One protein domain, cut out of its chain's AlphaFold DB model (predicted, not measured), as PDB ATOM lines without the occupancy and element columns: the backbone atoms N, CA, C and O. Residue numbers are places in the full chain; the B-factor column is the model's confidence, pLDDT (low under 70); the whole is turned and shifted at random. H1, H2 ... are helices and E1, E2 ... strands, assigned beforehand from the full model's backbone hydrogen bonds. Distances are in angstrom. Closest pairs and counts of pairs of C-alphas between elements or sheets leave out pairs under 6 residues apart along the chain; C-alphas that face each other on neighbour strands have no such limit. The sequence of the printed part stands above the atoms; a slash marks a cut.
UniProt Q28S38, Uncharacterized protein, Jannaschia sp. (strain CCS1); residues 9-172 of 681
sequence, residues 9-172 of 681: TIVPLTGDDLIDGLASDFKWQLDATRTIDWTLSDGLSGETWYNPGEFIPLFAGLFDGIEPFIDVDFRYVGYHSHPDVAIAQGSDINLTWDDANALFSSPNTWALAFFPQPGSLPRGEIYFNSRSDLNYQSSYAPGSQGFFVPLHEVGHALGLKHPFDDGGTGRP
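Overview. This is residues 9 to 172 of the 681 residues of an uncharacterized protein of Jannaschia sp. (strain CCS1) (UniProt Q28S38). A twisted sheet of five strands is covered on one face by two long helices, H2 over E3 and E2 and H5 over E6 and E5, while the short H3 packs on the opposite face. H1 and residues 163 to 172 lie beyond one end of the sheet, and little H4 packs on the first turns of H5. The printed part has 164 residues, with five named helices and six named strands in the order H1 E1 E2 H2 E3 H3 E4 E5 E6 H4 H5; the sheet, in the order E3 E2 E4 E6 E5, is mixed. The class is mixed, helices and strands, though under half of the residues are in named elements. The whole is compact, with a radius of gyration of the C-alphas of 15.5 A, and spans 46 by 35 by 31 A.

Arrangement. Start at the inner strand E2, residues 35 to 41. Edge strand E3, residues 73 to 80, is its parallel neighbour; look at N 36 and O 73, 2.8 A apart. On the other side of E2, E4, residues 93 to 98, is parallel, with N 39 and O 93 at 2.9 A. E6, residues 125 to 129, is parallel to E4, with N 126 and O 94 at 2.8 A. Edge strand E5, residues 111 to 113, forms an antiparallel hairpin with E6; N 127 and O 112 are 2.8 A apart. H2, residues 52 to 64, is on the sheet at a height of 9.3 A, along the strands; E2, H2, E3 form a strand-helix-strand unit, two parallel neighbour strands with a helix between, its crossover right-handed. H3, residues 83 to 88, is on the opposite face, over E2, at a height of 8.2 A; E3, H3, E4 form a split unit, with E2 between its strands, also right-handed. H5, residues 145 to 158, is on the same face as H2, at a height of 8.3 A; its closest C-alphas to E5 are those of Glu 153 and Ala 113, 5.3 A apart. H4, residues 133 to 136, touches residues 145 to 149 of H5, closest at the C-alphas of Leu 134 and Gly 146, 5.9 A. E1, residues 26 to 28, pairs with no named strand, but residues 9 to 10 pair antiparallel with its residues 26 to 27. H1, residues 17 to 22, is not on the sheet. Every O i to N i+4 pair is within hydrogen-bond range in H1 and H3, 7 of 9 in H2 and 9 of 10 in H5; H4 is too short for one.

Along the chain. Find C-alpha 17 at (10.617, 42.091, -41.435), where H1 begins. E3 runs 21.0 A, E2 19.6 A and H2 18.0 A. H5 runs 19.9 A to C-alpha 158 at (15.412, 26.236, -32.165).

Size, cuts and confidence. The C-alphas farthest apart are those of Gly 15 and Tyr 50, 46.5 A. The printed part has no cut. The links E4 to E5 and E5 to E6 are long. Residue 100 alone is under 70 in pLDDT.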
ATOM      1  N   THR A   9      13.839  21.349 -41.371       95.94
ATOM      2  CA  THR A   9      13.180  21.803 -42.600       95.94
ATOM      3  C   THR A   9      13.471  23.277 -42.860       95.94
ATOM      4  O   THR A   9      13.748  24.032 -41.933       95.94
ATOM      5  N   ILE A  10      13.400  23.674 -44.131       96.19
ATOM      6  CA  ILE A  10      13.554  25.068 -44.558       96.19
ATOM      7  C   ILE A  10      12.271  25.841 -44.247       96.19
ATOM      8  O   ILE A  10      11.167  25.333 -44.476       96.19
ATOM      9  N   VAL A  11      12.439  27.069 -43.777       94.88
ATOM     10  CA  VAL A  11      11.398  28.064 -43.538       94.88
ATOM     11  C   VAL A  11      11.572  29.151 -44.599       94.88
ATOM     12  O   VAL A  11      12.658  29.705 -44.700       94.88
ATOM     13  N   PRO A  12      10.574  29.450 -45.445       95.12
ATOM     14  CA  PRO A  12      10.686  30.551 -46.402       95.12
ATOM     15  C   PRO A  12      10.642  31.919 -45.699       95.12
ATOM     16  O   PRO A  12      10.274  32.006 -44.530       95.12
ATOM     17  N   LEU A  13      11.000  32.986 -46.421       96.44
ATOM     18  CA  LEU A  13      10.706  34.356 -45.984       96.44
ATOM     19  C   LEU A  13       9.191  34.573 -45.940       96.44
ATOM     20  O   LEU A  13       8.461  34.099 -46.818       96.44
ATOM     21  N   THR A  14       8.749  35.287 -44.919       96.31
ATOM     22  CA  THR A  14       7.342  35.562 -44.621       96.31
ATOM     23  C   THR A  14       6.873  36.871 -45.251       96.31
ATOM     24  O   THR A  14       5.702  36.984 -45.611       96.31
ATOM     25  N   GLY A  15       7.794  37.820 -45.458       96.19
ATOM     26  CA  GLY A  15       7.474  39.212 -45.774       96.19
ATOM     27  C   GLY A  15       7.208  40.069 -44.533       96.19
ATOM     28  O   GLY A  15       6.900  41.246 -44.690       96.19
ATOM     29  N   ASP A  16       7.321  39.487 -43.340       97.38
ATOM     30  CA  ASP A  16       7.352  40.187 -42.063       97.38
ATOM     31  C   ASP A  16       8.814  40.436 -41.673       97.38
ATOM     32  O   ASP A  16       9.575  39.490 -41.454       97.38
ATOM     33  N   ASP A  17       9.216  41.706 -41.623       96.94
ATOM     34  CA  ASP A  17      10.617  42.091 -41.435       96.94
ATOM     35  C   ASP A  17      11.168  41.687 -40.051       96.94
ATOM     36  O   ASP A  17      12.347  41.338 -39.948       96.94
ATOM     37  N   LEU A  18      10.341  41.667 -38.996       95.88
ATOM     38  CA  LEU A  18      10.781  41.248 -37.659       95.88
ATOM     39  C   LEU A  18      11.093  39.749 -37.643       95.88
ATOM     40  O   LEU A  18      12.187  39.341 -37.245       95.88
ATOM     41  N   ILE A  19      10.169  38.933 -38.156       97.69
ATOM     42  CA  ILE A  19      10.328  37.474 -38.211       97.69
ATOM     43  C   ILE A  19      11.464  37.087 -39.164       97.69
ATOM     44  O   ILE A  19      12.306  36.242 -38.844       97.69
ATOM     45  N   ASP A  20      11.528  37.708 -40.342       97.19
ATOM     46  CA  ASP A  20      12.549  37.408 -41.347       97.19
ATOM     47  C   ASP A  20      13.950  37.867 -40.913       97.19
ATOM     48  O   ASP A  20      14.947  37.239 -41.292       97.19
ATOM     49  N   GLY A  21      14.015  38.918 -40.092       96.88
ATOM     50  CA  GLY A  21      15.230  39.426 -39.473       96.88
ATOM     51  C   GLY A  21      15.749  38.587 -38.300       96.88
ATOM     52  O   GLY A  21      16.928  38.723 -37.976       96.88
ATOM     53  N   LEU A  22      14.941  37.698 -37.704       97.88
ATOM     54  CA  LEU A  22      15.344  36.886 -36.545       97.88
ATOM     55  C   LEU A  22      15.358  35.369 -36.802       97.88
ATOM     56  O   LEU A  22      16.151  34.656 -36.197       97.88
ATOM     57  N   ALA A  23      14.567  34.834 -37.734       97.62
ATOM     58  CA  ALA A  23      14.603  33.403 -38.067       97.62
ATOM     59  C   ALA A  23      15.839  33.021 -38.917       97.62
ATOM     60  O   ALA A  23      16.250  33.764 -39.807       97.62
ATOM     61  N   SER A  24      16.409  31.826 -38.709       92.00
ATOM     62  CA  SER A  24      17.667  31.345 -39.320       92.00
ATOM     63  C   SER A  24      17.509  30.468 -40.573       92.00
ATOM     64  O   SER A  24      18.410  29.715 -40.920       92.00
ATOM     65  N   ASP A  25      16.366  30.529 -41.260       93.75
ATOM     66  CA  ASP A  25      15.997  29.681 -42.417       93.75
ATOM     67  C   ASP A  25      15.609  28.242 -42.077       93.75
ATOM     68  O   ASP A  25      15.061  27.533 -42.923       93.75
ATOM     69  N   PHE A  26      15.836  27.805 -40.840       96.50
ATOM     70  CA  PHE A  26      15.618  26.427 -40.433       96.50
ATOM     71  C   PHE A  26      14.732  26.322 -39.198       96.50
ATOM     72  O   PHE A  26      14.803  27.143 -38.292       96.50
ATOM     73  N   LYS A  27      13.941  25.249 -39.142       97.31
ATOM     74  CA  LYS A  27      13.242  24.805 -37.931       97.31
ATOM     75  C   LYS A  27      13.226  23.288 -37.834       97.31
ATOM     76  O   LYS A  27      13.426  22.598 -38.842       97.31
ATOM     77  N   TRP A  28      12.912  22.756 -36.659       97.81
ATOM     78  CA  TRP A  28      12.664  21.325 -36.511       97.81
ATOM     79  C   TRP A  28      11.408  20.888 -37.266       97.81
ATOM     80  O   TRP A  28      10.348  21.511 -37.200       97.81
ATOM     81  N   GLN A  29      11.514  19.775 -37.989       96.62
ATOM     82  CA  GLN A  29      10.366  19.079 -38.549       96.62
ATOM     83  C   GLN A  29       9.741  18.200 -37.461       96.62
ATOM     84  O   GLN A  29      10.056  17.014 -37.365       96.62
ATOM     85  N   LEU A  30       8.860  18.800 -36.661       96.00
ATOM     86  CA  LEU A  30       8.144  18.115 -35.586       96.00
ATOM     87  C   LEU A  30       7.268  16.971 -36.114       96.00
ATOM     88  O   LEU A  30       6.681  17.050 -37.201       96.00
ATOM     89  N   ASP A  31       7.178  15.899 -35.331       92.31
ATOM     90  CA  ASP A  31       6.243  14.808 -35.574       92.31
ATOM     91  C   ASP A  31       4.877  15.074 -34.906       92.31
ATOM     92  O   ASP A  31       4.569  16.186 -34.482       92.31
ATOM     93  N   ALA A  32       4.017  14.055 -34.845       92.94
ATOM     94  CA  ALA A  32       2.682  14.197 -34.269       92.94
ATOM     95  C   ALA A  32       2.673  14.392 -32.743       92.94
ATOM     96  O   ALA A  32       1.628  14.769 -32.220       92.94
ATOM     97  N   THR A  33       3.768  14.089 -32.034       93.00
ATOM     98  CA  THR A  33       3.866  14.351 -30.590       93.00
ATOM     99  C   THR A  33       4.408  15.734 -30.299       93.00
ATOM    100  O   THR A  33       4.307  16.163 -29.160       93.00
ATOM    101  N   ARG A  34       4.964  16.415 -31.311       95.94
ATOM    102  CA  ARG A  34       5.510  17.769 -31.190       95.94
ATOM    103  C   ARG A  34       6.566  17.894 -30.090       95.94
ATOM    104  O   ARG A  34       6.705  18.935 -29.466       95.94
ATOM    105  N   THR A  35       7.316  16.817 -29.871       96.62
ATOM    106  CA  THR A  35       8.319  16.732 -28.809       96.62
ATOM    107  C   THR A  35       9.718  16.912 -29.386       96.62
ATOM    108  O   THR A  35      10.036  16.256 -30.377       96.62
ATOM    109  N   ILE A  36      10.551  17.734 -28.749       97.44
ATOM    110  CA  ILE A  36      11.992  17.826 -29.002       97.44
ATOM    111  C   ILE A  36      12.725  17.101 -27.867       97.44
ATOM    112  O   ILE A  36      12.604  17.455 -26.691       97.44
ATOM    113  N   ASP A  37      13.486  16.064 -28.212       96.38
ATOM    114  CA  ASP A  37      14.275  15.297 -27.251       96.38
ATOM    115  C   ASP A  37      15.626  15.980 -26.998       96.38
ATOM    116  O   ASP A  37      16.415  16.190 -27.923       96.38
ATOM    117  N   TRP A  38      15.939  16.275 -25.734       96.88
ATOM    118  CA  TRP A  38      17.213  16.885 -25.358       96.88
ATOM    119  C   TRP A  38      18.058  16.008 -24.434       96.88
ATOM    120  O   TRP A  38      17.555  15.200 -23.641       96.88
ATOM    121  N   THR A  39      19.377  16.162 -24.536       96.00
ATOM    122  CA  THR A  39      20.350  15.412 -23.737       96.00
ATOM    123  C   THR A  39      21.503  16.269 -23.251       96.00
ATOM    124  O   THR A  39      21.774  17.351 -23.762       96.00
ATOM    125  N   LEU A  40      22.240  15.719 -22.288       95.62
ATOM    126  CA  LEU A  40      23.591  16.171 -21.972       95.62
ATOM    127  C   LEU A  40      24.603  15.128 -22.433       95.62
ATOM    128  O   LEU A  40      24.350  13.920 -22.343       95.62
ATOM    129  N   SER A  41      25.791  15.575 -22.824       94.44
ATOM    130  CA  SER A  41      26.911  14.669 -23.059       94.44
ATOM    131  C   SER A  41      28.229  15.176 -22.490       94.44
ATOM    132  O   SER A  41      28.442  16.381 -22.383       94.44
ATOM    133  N   ASP A  42      29.137  14.251 -22.178       92.94
ATOM    134  CA  ASP A  42      30.573  14.551 -22.064       92.94
ATOM    135  C   ASP A  42      31.108  15.183 -23.368       92.94
ATOM    136  O   ASP A  42      30.535  14.989 -24.444       92.94
ATOM    137  N   GLY A  43      32.214  15.924 -23.272       89.62
ATOM    138  CA  GLY A  43      32.787  16.693 -24.380       89.62
ATOM    139  C   GLY A  43      33.566  15.878 -25.419       89.62
ATOM    140  O   GLY A  43      33.701  14.652 -25.344       89.62
ATOM    141  N   LEU A  44      34.094  16.585 -26.423       86.69
ATOM    142  CA  LEU A  44      34.769  16.005 -27.596       86.69
ATOM    143  C   LEU A  44      36.133  15.357 -27.298       86.69
ATOM    144  O   LEU A  44      36.627  14.544 -28.081       86.69
ATOM    145  N   SER A  45      36.781  15.737 -26.200       85.75
ATOM    146  CA  SER A  45      38.146  15.342 -25.835       85.75
ATOM    147  C   SER A  45      38.268  14.844 -24.392       85.75
ATOM    148  O   SER A  45      39.347  14.892 -23.795       85.75
ATOM    149  N   GLY A  46      37.188  14.264 -23.860       81.56
ATOM    150  CA  GLY A  46      37.156  13.644 -22.534       81.56
ATOM    151  C   GLY A  46      36.830  14.612 -21.395       81.56
ATOM    152  O   GLY A  46      37.070  14.277 -20.235       81.56
ATOM    153  N   GLU A  47      36.303  15.792 -21.721       87.06
ATOM    154  CA  GLU A  47      35.662  16.701 -20.779       87.06
ATOM    155  C   GLU A  47      34.452  16.000 -20.158       87.06
ATOM    156  O   GLU A  47      33.693  15.326 -20.850       87.06
ATOM    157  N   THR A  48      34.258  16.170 -18.854       86.12
ATOM    158  CA  THR A  48      33.124  15.576 -18.144       86.12
ATOM    159  C   THR A  48      32.423  16.620 -17.309       86.12
ATOM    160  O   THR A  48      33.084  17.431 -16.654       86.12
ATOM    161  N   TRP A  49      31.102  16.527 -17.217       84.94
ATOM    162  CA  TRP A  49      30.347  17.294 -16.236       84.94
ATOM    163  C   TRP A  49      30.751  16.844 -14.827       84.94
ATOM    164  O   TRP A  49      30.675  15.660 -14.497       84.94
ATOM    165  N   TYR A  50      31.201  17.777 -13.982       78.25
ATOM    166  CA  TYR A  50      31.664  17.448 -12.625       78.25
ATOM    167  C   TYR A  50      30.550  16.817 -11.771       78.25
ATOM    168  O   TYR A  50      30.807  15.909 -10.978       78.25
ATOM    169  N   ASN A  51      29.306  17.264 -11.974       82.06
ATOM    170  CA  ASN A  51      28.109  16.674 -11.389       82.06
ATOM    171  C   ASN A  51      26.902  16.869 -12.328       82.06
ATOM    172  O   ASN A  51      26.138  17.815 -12.149       82.06
ATOM    173  N   PRO A  52      26.696  16.002 -13.337       82.12
ATOM    174  CA  PRO A  52      25.624  16.198 -14.317       82.12
ATOM    175  C   PRO A  52      24.233  16.250 -13.673       82.12
ATOM    176  O   PRO A  52      23.353  16.937 -14.176       82.12
ATOM    177  N   GLY A  53      24.042  15.600 -12.518       84.50
ATOM    178  CA  GLY A  53      22.785  15.647 -11.770       84.50
ATOM    179  C   GLY A  53      22.398  17.033 -11.241       84.50
ATOM    180  O   GLY A  53      21.225  17.238 -10.954       84.50
ATOM    181  N   GLU A  54      23.343  17.968 -11.117       83.38
ATOM    182  CA  GLU A  54      23.069  19.362 -10.727       83.38
ATOM    183  C   GLU A  54      22.744  20.256 -11.931       83.38
ATOM    184  O   GLU A  54      21.987  21.208 -11.785       83.38
ATOM    185  N   PHE A  55      23.253  19.927 -13.122       83.81
ATOM    186  CA  PHE A  55      23.003  20.697 -14.346       83.81
ATOM    187  C   PHE A  55      21.718  20.282 -15.063       83.81
ATOM    188  O   PHE A  55      21.072  21.119 -15.683       83.81
ATOM    189  N   ILE A  56      21.316  19.009 -14.960       90.00
ATOM    190  CA  ILE A  56      20.073  18.523 -15.579       90.00
ATOM    191  C   ILE A  56      18.857  19.356 -15.135       90.00
ATOM    192  O   ILE A  56      18.133  19.800 -16.016       90.00
ATOM    193  N   PRO A  57      18.623  19.632 -13.834       89.81
ATOM    194  CA  PRO A  57      17.492  20.464 -13.422       89.81
ATOM    195  C   PRO A  57      17.579  21.920 -13.895       89.81
ATOM    196  O   PRO A  57      16.542  22.527 -14.119       89.81
ATOM    197  N   LEU A  58      18.789  22.475 -14.055       87.31
ATOM    198  CA  LEU A  58      18.972  23.843 -14.557       87.31
ATOM    199  C   LEU A  58      18.556  23.947 -16.027       87.31
ATOM    200  O   LEU A  58      17.765  24.812 -16.380       87.31
ATOM    201  N   PHE A  59      19.035  23.029 -16.872       92.31
ATOM    202  CA  PHE A  59      18.635  22.995 -18.281       92.31
ATOM    203  C   PHE A  59      17.183  22.559 -18.464       92.31
ATOM    204  O   PHE A  59      16.519  23.075 -19.351       92.31
ATOM    205  N   ALA A  60      16.669  21.663 -17.615       94.25
ATOM    206  CA  ALA A  60      15.243  21.348 -17.600       94.25
ATOM    207  C   ALA A  60      14.416  22.613 -17.342       94.25
ATOM    208  O   ALA A  60      13.552  22.914 -18.145       94.25
ATOM    209  N   GLY A  61      14.760  23.406 -16.320       92.69
ATOM    210  CA  GLY A  61      14.083  24.677 -16.047       92.69
ATOM    211  C   GLY A  61      14.161  25.683 -17.200       92.69
ATOM    212  O   GLY A  61      13.205  26.414 -17.423       92.69
ATOM    213  N   LEU A  62      15.262  25.694 -17.961       94.19
ATOM    214  CA  LEU A  62      15.375  26.498 -19.180       94.19
ATOM    215  C   LEU A  62      14.350  26.050 -20.229       94.19
ATOM    216  O   LEU A  62      13.618  26.887 -20.741       94.19
ATOM    217  N   PHE A  63      14.271  24.750 -20.533       96.88
ATOM    218  CA  PHE A  63      13.299  24.228 -21.499       96.88
ATOM    219  C   PHE A  63      11.850  24.370 -21.018       96.88
ATOM    220  O   PHE A  63      11.009  24.806 -21.796       96.88
ATOM    221  N   ASP A  64      11.584  24.090 -19.740       95.38
ATOM    222  CA  ASP A  64      10.280  24.286 -19.095       95.38
ATOM    223  C   ASP A  64       9.833  25.759 -19.191       95.38
ATOM    224  O   ASP A  64       8.645  26.038 -19.297       95.38
ATOM    225  N   GLY A  65      10.774  26.712 -19.194       94.62
ATOM    226  CA  GLY A  65      10.501  28.137 -19.400       94.62
ATOM    227  C   GLY A  65      10.180  28.529 -20.848       94.62
ATOM    228  O   GLY A  65       9.746  29.650 -21.079       94.62
ATOM    229  N   ILE A  66      10.379  27.635 -21.825       97.56
ATOM    230  CA  ILE A  66      10.083  27.873 -23.250       97.56
ATOM    231  C   ILE A  66       8.708  27.310 -23.631       97.56
ATOM    232  O   ILE A  66       8.014  27.902 -24.459       97.56
ATOM    233  N   GLU A  67       8.308  26.181 -23.034       97.06
ATOM    234  CA  GLU A  67       7.029  25.500 -23.304       97.06
ATOM    235  C   GLU A  67       5.787  26.407 -23.196       97.06
ATOM    236  O   GLU A  67       4.877  26.237 -24.011       97.06
ATOM    237  N   PRO A  68       5.712  27.399 -22.282       97.38
ATOM    238  CA  PRO A  68       4.586  28.324 -22.242       97.38
ATOM    239  C   PRO A  68       4.367  29.063 -23.561       97.38
ATOM    240  O   PRO A  68       3.229  29.295 -23.939       97.38
ATOM    241  N   PHE A  69       5.425  29.400 -24.296       98.44
ATOM    242  CA  PHE A  69       5.328  30.283 -25.460       98.44
ATOM    243  C   PHE A  69       4.929  29.560 -26.748       98.44
ATOM    244  O   PHE A  69       4.320  30.164 -27.635       98.44
ATOM    245  N   ILE A  70       5.283  28.279 -26.880       98.50
ATOM    246  CA  ILE A  70       5.153  27.520 -28.128       98.50
ATOM    247  C   ILE A  70       4.573  26.127 -27.916       98.50
ATOM    248  O   ILE A  70       4.802  25.489 -26.900       98.50
ATOM    249  N   ASP A  71       3.863  25.619 -28.920       97.75
ATOM    250  CA  ASP A  71       3.267  24.276 -28.934       97.75
ATOM    251  C   ASP A  71       4.350  23.191 -29.127       97.75
ATOM    252  O   ASP A  71       4.393  22.498 -30.146       97.75
ATOM    253  N   VAL A  72       5.315  23.092 -28.213       98.06
ATOM    254  CA  VAL A  72       6.422  22.128 -28.251       98.06
ATOM    255  C   VAL A  72       6.696  21.611 -26.849       98.06
ATOM    256  O   VAL A  72       6.947  22.402 -25.951       98.06
ATOM    257  N   ASP A  73       6.738  20.287 -26.704       96.94
ATOM    258  CA  ASP A  73       7.179  19.637 -25.467       96.94
ATOM    259  C   ASP A  73       8.687  19.357 -25.529       96.94
ATOM    260  O   ASP A  73       9.183  18.790 -26.512       96.94
ATOM    261  N   PHE A  74       9.425  19.632 -24.461       97.38
ATOM    262  CA  PHE A  74      10.830  19.260 -24.338       97.38
ATOM    263  C   PHE A  74      10.995  18.055 -23.421       97.38
ATOM    264  O   PHE A  74      10.587  18.035 -22.261       97.38
ATOM    265  N   ARG A  75      11.663  17.012 -23.916       95.75
ATOM    266  CA  ARG A  75      11.853  15.782 -23.141       95.75
ATOM    267  C   ARG A  75      13.320  15.460 -22.935       95.75
ATOM    268  O   ARG A  75      14.044  15.147 -23.873       95.75
ATOM    269  N   TYR A  76      13.731  15.403 -21.672       95.38
ATOM    270  CA  TYR A  76      15.054  14.906 -21.316       95.38
ATOM    271  C   TYR A  76      15.160  13.393 -21.560       95.38
ATOM    272  O   TYR A  76      14.456  12.606 -20.915       95.38
ATOM    273  N   VAL A  77      16.059  12.962 -22.452       93.88
ATOM    274  CA  VAL A  77      16.231  11.532 -22.792       93.88
ATOM    275  C   VAL A  77      17.529  10.903 -22.284       93.88
ATOM    276  O   VAL A  77      17.686   9.681 -22.372       93.88
ATOM    277  N   GLY A  78      18.408  11.679 -21.641       93.31
ATOM    278  CA  GLY A  78      19.488  11.129 -20.823       93.31
ATOM    279  C   GLY A  78      20.834  11.844 -20.906       93.31
ATOM    280  O   GLY A  78      20.976  12.957 -21.408       93.31
ATOM    281  N   TYR A  79      21.831  11.176 -20.325       94.62
ATOM    282  CA  TYR A  79      23.224  11.607 -20.276       94.62
ATOM    283  C   TYR A  79      24.098  10.627 -21.057       94.62
ATOM    284  O   TYR A  79      24.031   9.415 -20.816       94.62
ATOM    285  N   HIS A  80      24.953  11.134 -21.943       94.06
ATOM    286  CA  HIS A  80      25.792  10.316 -22.817       94.06
ATOM    287  C   HIS A  80      27.282  10.611 -22.646       94.06
ATOM    288  O   HIS A  80      27.698  11.685 -22.237       94.06
ATOM    289  N   SER A  81      28.117   9.639 -23.005       93.12
ATOM    290  CA  SER A  81      29.575   9.757 -22.873       93.12
ATOM    291  C   SER A  81      30.250  10.555 -23.996       93.12
ATOM    292  O   SER A  81      31.474  10.618 -24.020       93.12
ATOM    293  N   HIS A  82      29.494  11.012 -25.000       92.81
ATOM    294  CA  HIS A  82      29.989  11.778 -26.150       92.81
ATOM    295  C   HIS A  82      28.800  12.319 -26.975       92.81
ATOM    296  O   HIS A  82      27.800  11.593 -27.076       92.81
ATOM    297  N   PRO A  83      28.904  13.487 -27.642       91.69
ATOM    298  CA  PRO A  83      27.844  14.023 -28.508       91.69
ATOM    299  C   PRO A  83      27.434  13.056 -29.630       91.69
ATOM    300  O   PRO A  83      26.259  12.746 -29.782       91.69
ATOM    301  N   ASP A  84      28.388  12.431 -30.332       90.44
ATOM    302  CA  ASP A  84      28.069  11.400 -31.347       90.44
ATOM    303  C   ASP A  84      27.209  10.235 -30.811       90.44
ATOM    304  O   ASP A  84      26.444   9.622 -31.558       90.44
ATOM    305  N   VAL A  85      27.345   9.894 -29.522       93.00
ATOM    306  CA  VAL A  85      26.536   8.845 -28.886       93.00
ATOM    307  C   VAL A  85      25.137   9.361 -28.572       93.00
ATOM    308  O   VAL A  85      24.186   8.610 -28.782       93.00
ATOM    309  N   ALA A  86      25.011  10.606 -28.107       92.69
ATOM    310  CA  ALA A  86      23.723  11.267 -27.899       92.69
ATOM    311  C   ALA A  86      22.922  11.333 -29.208       92.69
ATOM    312  O   ALA A  86      21.800  10.828 -29.280       92.69
ATOM    313  N   ILE A  87      23.558  11.810 -30.285       89.00
ATOM    314  CA  ILE A  87      22.988  11.824 -31.636       89.00
ATOM    315  C   ILE A  87      22.552  10.414 -32.041       89.00
ATOM    316  O   ILE A  87      21.413  10.207 -32.445       89.00
ATOM    317  N   ALA A  88      23.416   9.403 -31.912       88.69
ATOM    318  CA  ALA A  88      23.065   8.035 -32.298       88.69
ATOM    319  C   ALA A  88      21.916   7.420 -31.471       88.69
ATOM    320  O   ALA A  88      21.375   6.382 -31.869       88.69
ATOM    321  N   GLN A  89      21.571   8.014 -30.326       89.06
ATOM    322  CA  GLN A  89      20.523   7.553 -29.416       89.06
ATOM    323  C   GLN A  89      19.240   8.388 -29.463       89.06
ATOM    324  O   GLN A  89      18.336   8.109 -28.677       89.06
ATOM    325  N   GLY A  90      19.113   9.311 -30.419       83.88
ATOM    326  CA  GLY A  90      17.865  10.037 -30.627       83.88
ATOM    327  C   GLY A  90      17.851  11.477 -30.133       83.88
ATOM    328  O   GLY A  90      16.772  12.042 -30.110       83.88
ATOM    329  N   SER A  91      18.987  12.053 -29.720       93.00
ATOM    330  CA  SER A  91      19.015  13.455 -29.285       93.00
ATOM    331  C   SER A  91      18.755  14.413 -30.447       93.00
ATOM    332  O   SER A  91      19.425  14.321 -31.483       93.00
ATOM    333  N   ASP A  92      17.839  15.357 -30.240       95.50
ATOM    334  CA  ASP A  92      17.591  16.485 -31.137       95.50
ATOM    335  C   ASP A  92      18.442  17.685 -30.724       95.50
ATOM    336  O   ASP A  92      19.166  18.235 -31.550       95.50
ATOM    337  N   ILE A  93      18.423  18.032 -29.432       97.19
ATOM    338  CA  ILE A  93      19.271  19.080 -28.850       97.19
ATOM    339  C   ILE A  93      20.219  18.460 -27.827       97.19
ATOM    340  O   ILE A  93      19.781  17.859 -26.850       97.19
ATOM    341  N   ASN A  94      21.527  18.608 -28.017       96.19
ATOM    342  CA  ASN A  94      22.514  18.079 -27.076       96.19
ATOM    343  C   ASN A  94      23.426  19.191 -26.572       96.19
ATOM    344  O   ASN A  94      24.048  19.887 -27.372       96.19
ATOM    345  N   LEU A  95      23.538  19.318 -25.249       95.62
ATOM    346  CA  LEU A  95      24.430  20.285 -24.619       95.62
ATOM    347  C   LEU A  95      25.718  19.607 -24.140       95.62
ATOM    348  O   LEU A  95      25.694  18.595 -23.425       95.62
ATOM    349  N   THR A  96      26.859  20.168 -24.534       93.56
ATOM    350  CA  THR A  96      28.182  19.574 -24.311       93.56
ATOM    351  C   THR A  96      29.298  20.623 -24.195       93.56
ATOM    352  O   THR A  96      29.048  21.823 -24.267       93.56
ATOM    353  N   TRP A  97      30.542  20.174 -24.002       89.62
ATOM    354  CA  TRP A  97      31.731  21.016 -23.810       89.62
ATOM    355  C   TRP A  97      32.807  20.790 -24.886       89.62
ATOM    356  O   TRP A  97      32.970  19.678 -25.394       89.62
ATOM    357  N   ASP A  98      33.599  21.830 -25.172       86.94
ATOM    358  CA  ASP A  98      34.865  21.741 -25.923       86.94
ATOM    359  C   ASP A  98      36.000  22.487 -25.197       86.94
ATOM    360  O   ASP A  98      35.975  23.714 -25.079       86.94
ATOM    361  N   ASP A  99      37.031  21.746 -24.770       78.19
ATOM    362  CA  ASP A  99      38.280  22.277 -24.196       78.19
ATOM    363  C   ASP A  99      39.475  22.153 -25.160       78.19
ATOM    364  O   ASP A  99      40.555  22.711 -24.942       78.19
ATOM    365  N   ALA A 100      39.312  21.423 -26.265       67.94
ATOM    366  CA  ALA A 100      40.418  21.000 -27.121       67.94
ATOM    367  C   ALA A 100      40.746  21.965 -28.266       67.94
ATOM    368  O   ALA A 100      41.620  21.670 -29.087       67.94
ATOM    369  N   ASN A 101      40.102  23.133 -28.317       74.38
ATOM    370  CA  ASN A 101      40.062  23.997 -29.503       74.38
ATOM    371  C   ASN A 101      39.511  23.265 -30.740       74.38
ATOM    372  O   ASN A 101      39.950  23.547 -31.859       74.38
ATOM    373  N   ALA A 102      38.624  22.281 -30.554       81.06
ATOM    374  CA  ALA A 102      38.054  21.559 -31.684       81.06
ATOM    375  C   ALA A 102      37.110  22.470 -32.482       81.06
ATOM    376  O   ALA A 102      37.135  22.454 -33.713       81.06
ATOM    377  N   LEU A 103      36.338  23.295 -31.772       86.12
ATOM    378  CA  LEU A 103      35.393  24.267 -32.315       86.12
ATOM    379  C   LEU A 103      35.793  25.702 -31.954       86.12
ATOM    380  O   LEU A 103      35.663  26.605 -32.781       86.12
ATOM    381  N   PHE A 104      36.363  25.920 -30.764       89.44
ATOM    382  CA  PHE A 104      36.712  27.265 -30.297       89.44
ATOM    383  C   PHE A 104      38.185  27.618 -30.517       89.44
ATOM    384  O   PHE A 104      39.088  27.060 -29.894       89.44
ATOM    385  N   SER A 105      38.449  28.631 -31.344       87.31
ATOM    386  CA  SER A 105      39.815  29.144 -31.558       87.31
ATOM    387  C   SER A 105      40.283  30.156 -30.497       87.31
ATOM    388  O   SER A 105      41.470  30.482 -30.446       87.31
ATOM    389  N   SER A 106      39.376  30.639 -29.642       89.50
ATOM    390  CA  SER A 106      39.614  31.683 -28.638       89.50
ATOM    391  C   SER A 106      38.765  31.442 -27.383       89.50
ATOM    392  O   SER A 106      37.631  30.990 -27.526       89.50
ATOM    393  N   PRO A 107      39.251  31.767 -26.166       87.94
ATOM    394  CA  PRO A 107      38.422  31.779 -24.955       87.94
ATOM    395  C   PRO A 107      37.334  32.870 -24.969       87.94
ATOM    396  O   PRO A 107      36.393  32.792 -24.192       87.94
ATOM    397  N   ASN A 108      37.424  33.860 -25.867       89.31
ATOM    398  CA  ASN A 108      36.440  34.948 -25.956       89.31
ATOM    399  C   ASN A 108      35.135  34.544 -26.663       89.31
ATOM    400  O   ASN A 108      34.191  35.320 -26.663       89.31
ATOM    401  N   THR A 109      35.076  33.365 -27.283       90.25
ATOM    402  CA  THR A 109      33.824  32.799 -27.804       90.25
ATOM    403  C   THR A 109      33.277  31.860 -26.746       90.25
ATOM    404  O   THR A 109      33.946  30.883 -26.412       90.25
ATOM    405  N   TRP A 110      32.124  32.178 -26.167       92.44
ATOM    406  CA  TRP A 110      31.669  31.487 -24.962       92.44
ATOM    407  C   TRP A 110      30.934  30.192 -25.262       92.44
ATOM    408  O   TRP A 110      31.135  29.213 -24.539       92.44
ATOM    409  N   ALA A 111      30.166  30.170 -26.345       94.94
ATOM    410  CA  ALA A 111      29.458  28.999 -26.811       94.94
ATOM    411  C   ALA A 111      29.220  29.059 -28.333       94.94
ATOM    412  O   ALA A 111      29.682  29.984 -29.011       94.94
ATOM    413  N   LEU A 112      28.673  27.972 -28.871       94.56
ATOM    414  CA  LEU A 112      28.290  27.807 -30.268       94.56
ATOM    415  C   LEU A 112      27.175  26.766 -30.360       94.56
ATOM    416  O   LEU A 112      27.376  25.615 -29.957       94.56
ATOM    417  N   ALA A 113      26.079  27.122 -31.011       95.94
ATOM    418  CA  ALA A 113      25.009  26.210 -31.369       95.94
ATOM    419  C   ALA A 113      24.878  26.015 -32.881       95.94
ATOM    420  O   ALA A 113      25.241  26.863 -33.700       95.94
ATOM    421  N   PHE A 114      24.331  24.864 -33.262       95.44
ATOM    422  CA  PHE A 114      23.998  24.547 -34.645       95.44
ATOM    423  C   PHE A 114      22.488  24.630 -34.873       95.44
ATOM    424  O   PHE A 114      21.718  23.956 -34.190       95.44
ATOM    425  N   PHE A 115      22.074  25.361 -35.912       96.75
ATOM    426  CA  PHE A 115      20.681  25.400 -36.364       96.75
ATOM    427  C   PHE A 115      20.119  24.006 -36.684       96.75
ATOM    428  O   PHE A 115      20.878  23.098 -37.050       96.75
ATOM    429  N   PRO A 116      18.784  23.831 -36.668       95.75
ATOM    430  CA  PRO A 116      18.122  22.600 -37.093       95.75
ATOM    431  C   PRO A 116      18.115  22.456 -38.627       95.75
ATOM    432  O   PRO A 116      17.068  22.364 -39.258       95.75
ATOM    433  N   GLN A 117      19.287  22.447 -39.268       92.81
ATOM    434  CA  GLN A 117      19.428  22.368 -40.726       92.81
ATOM    435  C   GLN A 117      18.994  20.987 -41.259       92.81
ATOM    436  O   GLN A 117      19.283  19.983 -40.614       92.81
ATOM    437  N   PRO A 118      18.342  20.857 -42.435       92.38
ATOM    438  CA  PRO A 118      17.991  19.562 -43.028       92.38
ATOM    439  C   PRO A 118      19.201  18.765 -43.545       92.38
ATOM    440  O   PRO A 118      20.125  19.299 -44.149       92.38
ATOM    441  N   GLY A 119      19.135  17.435 -43.428       84.31
ATOM    442  CA  GLY A 119      20.033  16.491 -44.110       84.31
ATOM    443  C   GLY A 119      21.475  16.355 -43.590       84.31
ATOM    444  O   GLY A 119      22.080  15.316 -43.852       84.31
ATOM    445  N   SER A 120      22.019  17.309 -42.831       78.31
ATOM    446  CA  SER A 120      23.395  17.270 -42.298       78.31
ATOM    447  C   SER A 120      23.444  17.324 -40.773       78.31
ATOM    448  O   SER A 120      22.659  18.025 -40.151       78.31
ATOM    449  N   LEU A 121      24.375  16.574 -40.181       82.62
ATOM    450  CA  LEU A 121      24.784  16.705 -38.780       82.62
ATOM    451  C   LEU A 121      26.169  17.380 -38.724       82.62
ATOM    452  O   LEU A 121      26.937  17.202 -39.680       82.62
ATOM    453  N   PRO A 122      26.520  18.083 -37.633       87.00
ATOM    454  CA  PRO A 122      25.699  18.337 -36.441       87.00
ATOM    455  C   PRO A 122      24.553  19.329 -36.709       87.00
ATOM    456  O   PRO A 122      24.643  20.150 -37.618       87.00
ATOM    457  N   ARG A 123      23.468  19.203 -35.942       91.31
ATOM    458  CA  ARG A 123      22.302  20.103 -35.917       91.31
ATOM    459  C   ARG A 123      21.721  20.032 -34.502       91.31
ATOM    460  O   ARG A 123      21.736  18.937 -33.949       91.31
ATOM    461  N   GLY A 124      21.286  21.141 -33.914       93.69
ATOM    462  CA  GLY A 124      20.815  21.170 -32.522       93.69
ATOM    463  C   GLY A 124      21.894  20.935 -31.456       93.69
ATOM    464  O   GLY A 124      21.599  20.953 -30.266       93.69
ATOM    465  N   GLU A 125      23.149  20.714 -31.849       94.88
ATOM    466  CA  GLU A 125      24.253  20.572 -30.902       94.88
ATOM    467  C   GLU A 125      24.649  21.944 -30.355       94.88
ATOM    468  O   GLU A 125      24.848  22.880 -31.131       94.88
ATOM    469  N   ILE A 126      24.816  22.029 -29.038       96.69
ATOM    470  CA  ILE A 126      25.250  23.214 -28.303       96.69
ATOM    471  C   ILE A 126      26.570  22.887 -27.609       96.69
ATOM    472  O   ILE A 126      26.653  21.966 -26.794       96.69
ATOM    473  N   TYR A 127      27.605  23.657 -27.923       95.31
ATOM    474  CA  TYR A 127      28.933  23.516 -27.346       95.31
ATOM    475  C   TYR A 127      29.237  24.718 -26.464       95.31
ATOM    476  O   TYR A 127      29.239  25.850 -26.934       95.31
ATOM    477  N   PHE A 128      29.576  24.469 -25.205       93.62
ATOM    478  CA  PHE A 128      30.122  25.479 -24.309       93.62
ATOM    479  C   PHE A 128      31.652  25.425 -24.319       93.62
ATOM    480  O   PHE A 128      32.265  24.351 -24.282       93.62
ATOM    481  N   ASN A 129      32.293  26.590 -24.354       92.75
ATOM    482  CA  ASN A 129      33.744  26.693 -24.274       92.75
ATOM    483  C   ASN A 129      34.181  26.627 -22.808       92.75
ATOM    484  O   ASN A 129      34.000  27.572 -22.045       92.75
ATOM    485  N   SER A 130      34.826  25.539 -22.398       88.88
ATOM    486  CA  SER A 130      35.319  25.365 -21.018       88.88
ATOM    487  C   SER A 130      36.426  26.354 -20.622       88.88
ATOM    488  O   SER A 130      36.819  26.428 -19.456       88.88
ATOM    489  N   ARG A 131      36.965  27.109 -21.586       89.12
ATOM    490  CA  ARG A 131      38.013  28.118 -21.366       89.12
ATOM    491  C   ARG A 131      37.475  29.541 -21.329       89.12
ATOM    492  O   ARG A 131      38.276  30.452 -21.130       89.12
ATOM    493  N   SER A 132      36.181  29.732 -21.575       91.44
ATOM    494  CA  SER A 132      35.552  31.048 -21.527       91.44
ATOM    495  C   SER A 132      35.183  31.448 -20.101       91.44
ATOM    496  O   SER A 132      35.141  30.612 -19.185       91.44
ATOM    497  N   ASP A 133      34.877  32.734 -19.941       89.12
ATOM    498  CA  ASP A 133      34.429  33.311 -18.676       89.12
ATOM    499  C   ASP A 133      33.054  32.784 -18.236       89.12
ATOM    500  O   ASP A 133      32.734  32.875 -17.052       89.12
ATOM    501  N   LEU A 134      32.301  32.116 -19.128       87.69
ATOM    502  CA  LEU A 134      31.047  31.431 -18.795       87.69
ATOM    503  C   LEU A 134      31.200  30.508 -17.580       87.69
ATOM    504  O   LEU A 134      30.308  30.461 -16.750       87.69
ATOM    505  N   ASN A 135      32.342  29.825 -17.436       84.81
ATOM    506  CA  ASN A 135      32.603  28.879 -16.339       84.81
ATOM    507  C   ASN A 135      32.834  29.543 -14.976       84.81
ATOM    508  O   ASN A 135      32.904  28.861 -13.948       84.81
ATOM    509  N   TYR A 136      33.012  30.860 -14.964       86.25
ATOM    510  CA  TYR A 136      33.399  31.634 -13.791       86.25
ATOM    511  C   TYR A 136      32.376  32.721 -13.454       86.25
ATOM    512  O   TYR A 136      32.679  33.609 -12.655       86.25
ATOM    513  N   GLN A 137      31.173  32.625 -14.027       86.50
ATOM    514  CA  GLN A 137      30.083  33.548 -13.749       86.50
ATOM    515  C   GLN A 137      29.669  33.507 -12.278       86.50
ATOM    516  O   GLN A 137      29.714  32.467 -11.613       86.50
ATOM    517  N   SER A 138      29.289  34.673 -11.756       84.62
ATOM    518  CA  SER A 138      28.880  34.848 -10.358       84.62
ATOM    519  C   SER A 138      27.524  34.199 -10.056       84.62
ATOM    520  O   SER A 138      27.265  33.853  -8.901       84.62
ATOM    521  N   SER A 139      26.690  34.011 -11.083       85.12
ATOM    522  CA  SER A 139      25.373  33.382 -11.020       85.12
ATOM    523  C   SER A 139      25.044  32.661 -12.334       85.12
ATOM    524  O   SER A 139      25.479  33.084 -13.405       85.12
ATOM    525  N   TYR A 140      24.230  31.608 -12.232       85.75
ATOM    526  CA  TYR A 140      23.596  30.875 -13.342       85.75
ATOM    527  C   TYR A 140      22.075  30.750 -13.126       85.75
ATOM    528  O   TYR A 140      21.435  29.844 -13.656       85.75
ATOM    529  N   ALA A 141      21.521  31.586 -12.245       87.62
ATOM    530  CA  ALA A 141      20.081  31.697 -12.049       87.62
ATOM    531  C   ALA A 141      19.463  32.533 -13.188       87.62
ATOM    532  O   ALA A 141      20.200  33.297 -13.812       87.62
ATOM    533  N   PRO A 142      18.146  32.427 -13.446       89.06
ATOM    534  CA  PRO A 142      17.463  33.314 -14.387       89.06
ATOM    535  C   PRO A 142      17.803  34.788 -14.127       89.06
ATOM    536  O   PRO A 142      17.955  35.187 -12.971       89.06
ATOM    537  N   GLY A 143      17.985  35.559 -15.200       86.88
ATOM    538  CA  GLY A 143      18.394  36.963 -15.131       86.88
ATOM    539  C   GLY A 143      19.902  37.199 -14.985       86.88
ATOM    540  O   GLY A 143      20.326  38.335 -14.798       86.88
ATOM    541  N   SER A 144      20.736  36.149 -15.039       87.19
ATOM    542  CA  SER A 144      22.198  36.285 -15.016       87.19
ATOM    543  C   SER A 144      22.863  35.914 -16.335       87.19
ATOM    544  O   SER A 144      22.425  35.009 -17.042       87.19
ATOM    545  N   GLN A 145      24.042  36.483 -16.574       84.62
ATOM    546  CA  GLN A 145      24.859  36.193 -17.754       84.62
ATOM    547  C   GLN A 145      25.181  34.697 -17.933       84.62
ATOM    548  O   GLN A 145      25.282  34.184 -19.048       84.62
ATOM    549  N   GLY A 146      25.335  33.967 -16.821       87.50
ATOM    550  CA  GLY A 146      25.541  32.515 -16.831       87.50
ATOM    551  C   GLY A 146      24.317  31.713 -17.288       87.50
ATOM    552  O   GLY A 146      24.486  30.598 -17.780       87.50
ATOM    553  N   PHE A 147      23.109  32.261 -17.140       89.69
ATOM    554  CA  PHE A 147      21.854  31.686 -17.628       89.69
ATOM    555  C   PHE A 147      21.522  32.146 -19.054       89.69
ATOM    556  O   PHE A 147      21.134  31.327 -19.887       89.69
ATOM    557  N   PHE A 148      21.754  33.428 -19.345       91.69
ATOM    558  CA  PHE A 148      21.530  34.050 -20.648       91.69
ATOM    559  C   PHE A 148      22.209  33.293 -21.792       91.69
ATOM    560  O   PHE A 148      21.589  33.007 -22.811       91.69
ATOM    561  N   VAL A 149      23.473  32.894 -21.613       93.12
ATOM    562  CA  VAL A 149      24.245  32.235 -22.678       93.12
ATOM    563  C   VAL A 149      23.638  30.881 -23.079       93.12
ATOM    564  O   VAL A 149      23.383  30.683 -24.262       93.12
ATOM    565  N   PRO A 150      23.346  29.939 -22.162       94.62
ATOM    566  CA  PRO A 150      22.564  28.755 -22.508       94.62
ATOM    567  C   PRO A 150      21.230  29.042 -23.203       94.62
ATOM    568  O   PRO A 150      20.889  28.331 -24.147       94.62
ATOM    569  N   LEU A 151      20.483  30.054 -22.751       96.31
ATOM    570  CA  LEU A 151      19.190  30.414 -23.337       96.31
ATOM    571  C   LEU A 151      19.344  30.892 -24.789       96.31
ATOM    572  O   LEU A 151      18.646  30.403 -25.678       96.31
ATOM    573  N   HIS A 152      20.329  31.753 -25.039       97.44
ATOM    574  CA  HIS A 152      20.728  32.216 -26.366       97.44
ATOM    575  C   HIS A 152      21.064  31.049 -27.308       97.44
ATOM    576  O   HIS A 152      20.543  30.944 -28.421       97.44
ATOM    577  N   GLU A 153      21.897  30.112 -26.852       97.94
ATOM    578  CA  GLU A 153      22.302  28.963 -27.669       97.94
ATOM    579  C   GLU A 153      21.141  27.998 -27.950       97.94
ATOM    580  O   GLU A 153      21.070  27.384 -29.020       97.94
ATOM    581  N   VAL A 154      20.186  27.880 -27.022       98.25
ATOM    582  CA  VAL A 154      18.934  27.157 -27.277       98.25
ATOM    583  C   VAL A 154      18.096  27.878 -28.335       98.25
ATOM    584  O   VAL A 154      17.545  27.206 -29.206       98.25
ATOM    585  N   GLY A 155      18.076  29.214 -28.359       98.44
ATOM    586  CA  GLY A 155      17.462  30.002 -29.434       98.44
ATOM    587  C   GLY A 155      17.993  29.615 -30.817       98.44
ATOM    588  O   GLY A 155      17.221  29.279 -31.720       98.44
ATOM    589  N   HIS A 156      19.314  29.522 -30.972       98.50
ATOM    590  CA  HIS A 156      19.934  28.979 -32.185       98.50
ATOM    591  C   HIS A 156      19.519  27.531 -32.477       98.50
ATOM    592  O   HIS A 156      19.136  27.214 -33.606       98.50
ATOM    593  N   ALA A 157      19.544  26.638 -31.485       98.12
ATOM    594  CA  ALA A 157      19.124  25.247 -31.671       98.12
ATOM    595  C   ALA A 157      17.635  25.114 -32.061       98.12
ATOM    596  O   ALA A 157      17.250  24.124 -32.688       98.12
ATOM    597  N   LEU A 158      16.811  26.119 -31.752       98.44
ATOM    598  CA  LEU A 158      15.412  26.236 -32.165       98.44
ATOM    599  C   LEU A 158      15.215  26.969 -33.501       98.44
ATOM    600  O   LEU A 158      14.133  26.866 -34.075       98.44
ATOM    601  N   GLY A 159      16.237  27.626 -34.049       98.12
ATOM    602  CA  GLY A 159      16.176  28.268 -35.367       98.12
ATOM    603  C   GLY A 159      16.145  29.799 -35.364       98.12
ATOM    604  O   GLY A 159      15.771  30.389 -36.377       98.12
ATOM    605  N   LEU A 160      16.538  30.457 -34.274       98.56
ATOM    606  CA  LEU A 160      16.711  31.914 -34.216       98.56
ATOM    607  C   LEU A 160      18.156  32.281 -34.548       98.56
ATOM    608  O   LEU A 160      19.067  31.650 -34.032       98.56
ATOM    609  N   LYS A 161      18.405  33.278 -35.392       97.69
ATOM    610  CA  LYS A 161      19.745  33.830 -35.659       97.69
ATOM    611  C   LYS A 161      19.943  35.140 -34.901       97.69
ATOM    612  O   LYS A 161      18.989  35.709 -34.389       97.69
ATOM    613  N   HIS A 162      21.168  35.654 -34.905       97.50
ATOM    614  CA  HIS A 162      21.403  37.008 -34.427       97.50
ATOM    615  C   HIS A 162      20.652  38.045 -35.283       97.50
ATOM    616  O   HIS A 162      20.558  37.892 -36.512       97.50
ATOM    617  N   PRO A 163      20.187  39.146 -34.676       96.38
ATOM    618  CA  PRO A 163      19.547  40.242 -35.399       96.38
ATOM    619  C   PRO A 163      20.532  41.037 -36.271       96.38
ATOM    620  O   PRO A 163      20.119  41.613 -37.277       96.38
ATOM    621  N   PHE A 164      21.833  41.051 -35.951       94.69
ATOM    622  CA  PHE A 164      22.857  41.849 -36.649       94.69
ATOM    623  C   PHE A 164      23.558  41.135 -37.820       94.69
ATOM    624  O   PHE A 164      24.216  41.791 -38.635       94.69
ATOM    625  N   ASP A 165      23.420  39.814 -37.957       94.81
ATOM    626  CA  ASP A 165      24.043  39.032 -39.033       94.81
ATOM    627  C   ASP A 165      23.031  38.196 -39.838       94.81
ATOM    628  O   ASP A 165      21.822  38.255 -39.618       94.81
ATOM    629  N   ASP A 166      23.517  37.474 -40.852       93.50
ATOM    630  CA  ASP A 166      22.689  36.643 -41.734       93.50
ATOM    631  C   ASP A 166      22.565  35.182 -41.258       93.50
ATOM    632  O   ASP A 166      22.019  34.340 -41.980       93.50
ATOM    633  N   GLY A 167      23.111  34.847 -40.084       89.75
ATOM    634  CA  GLY A 167      23.200  33.484 -39.560       89.75
ATOM    635  C   GLY A 167      23.930  32.508 -40.492       89.75
ATOM    636  O   GLY A 167      23.717  31.302 -40.416       89.75
ATOM    637  N   GLY A 168      24.719  32.990 -41.458       90.94
ATOM    638  CA  GLY A 168      25.298  32.164 -42.521       90.94
ATOM    639  C   GLY A 168      24.276  31.609 -43.523       90.94
ATOM    640  O   GLY A 168      24.608  30.713 -44.305       90.94
ATOM    641  N   THR A 169      23.044  32.124 -43.515       89.69
ATOM    642  CA  THR A 169      21.925  31.652 -44.352       89.69
ATOM    643  C   THR A 169      21.584  32.610 -45.493       89.69
ATOM    644  O   THR A 169      20.847  32.251 -46.411       89.69
ATOM    645  N   GLY A 170      22.158  33.818 -45.480       93.12
ATOM    646  CA  GLY A 170      21.849  34.880 -46.438       93.12
ATOM    647  C   GLY A 170      20.514  35.583 -46.177       93.12
ATOM    648  O   GLY A 170      20.022  36.286 -47.062       93.12
ATOM    649  N   ARG A 171      19.922  35.386 -44.992       94.50
ATOM    650  CA  ARG A 171      18.740  36.118 -44.528       94.50
ATOM    651  C   ARG A 171      19.068  37.575 -44.176       94.50
ATOM    652  O   ARG A 171      20.222  37.874 -43.863       94.50
ATOM    653  N   PRO A 172      18.086  38.490 -44.252       96.62
ATOM    654  CA  PRO A 172      18.300  39.886 -43.888       96.62
ATOM    655  C   PRO A 172      18.612  40.046 -42.390       96.62
ATOM    656  O   PRO A 172      18.293  39.184 -41.571       96.62
TER     657      PRO A 172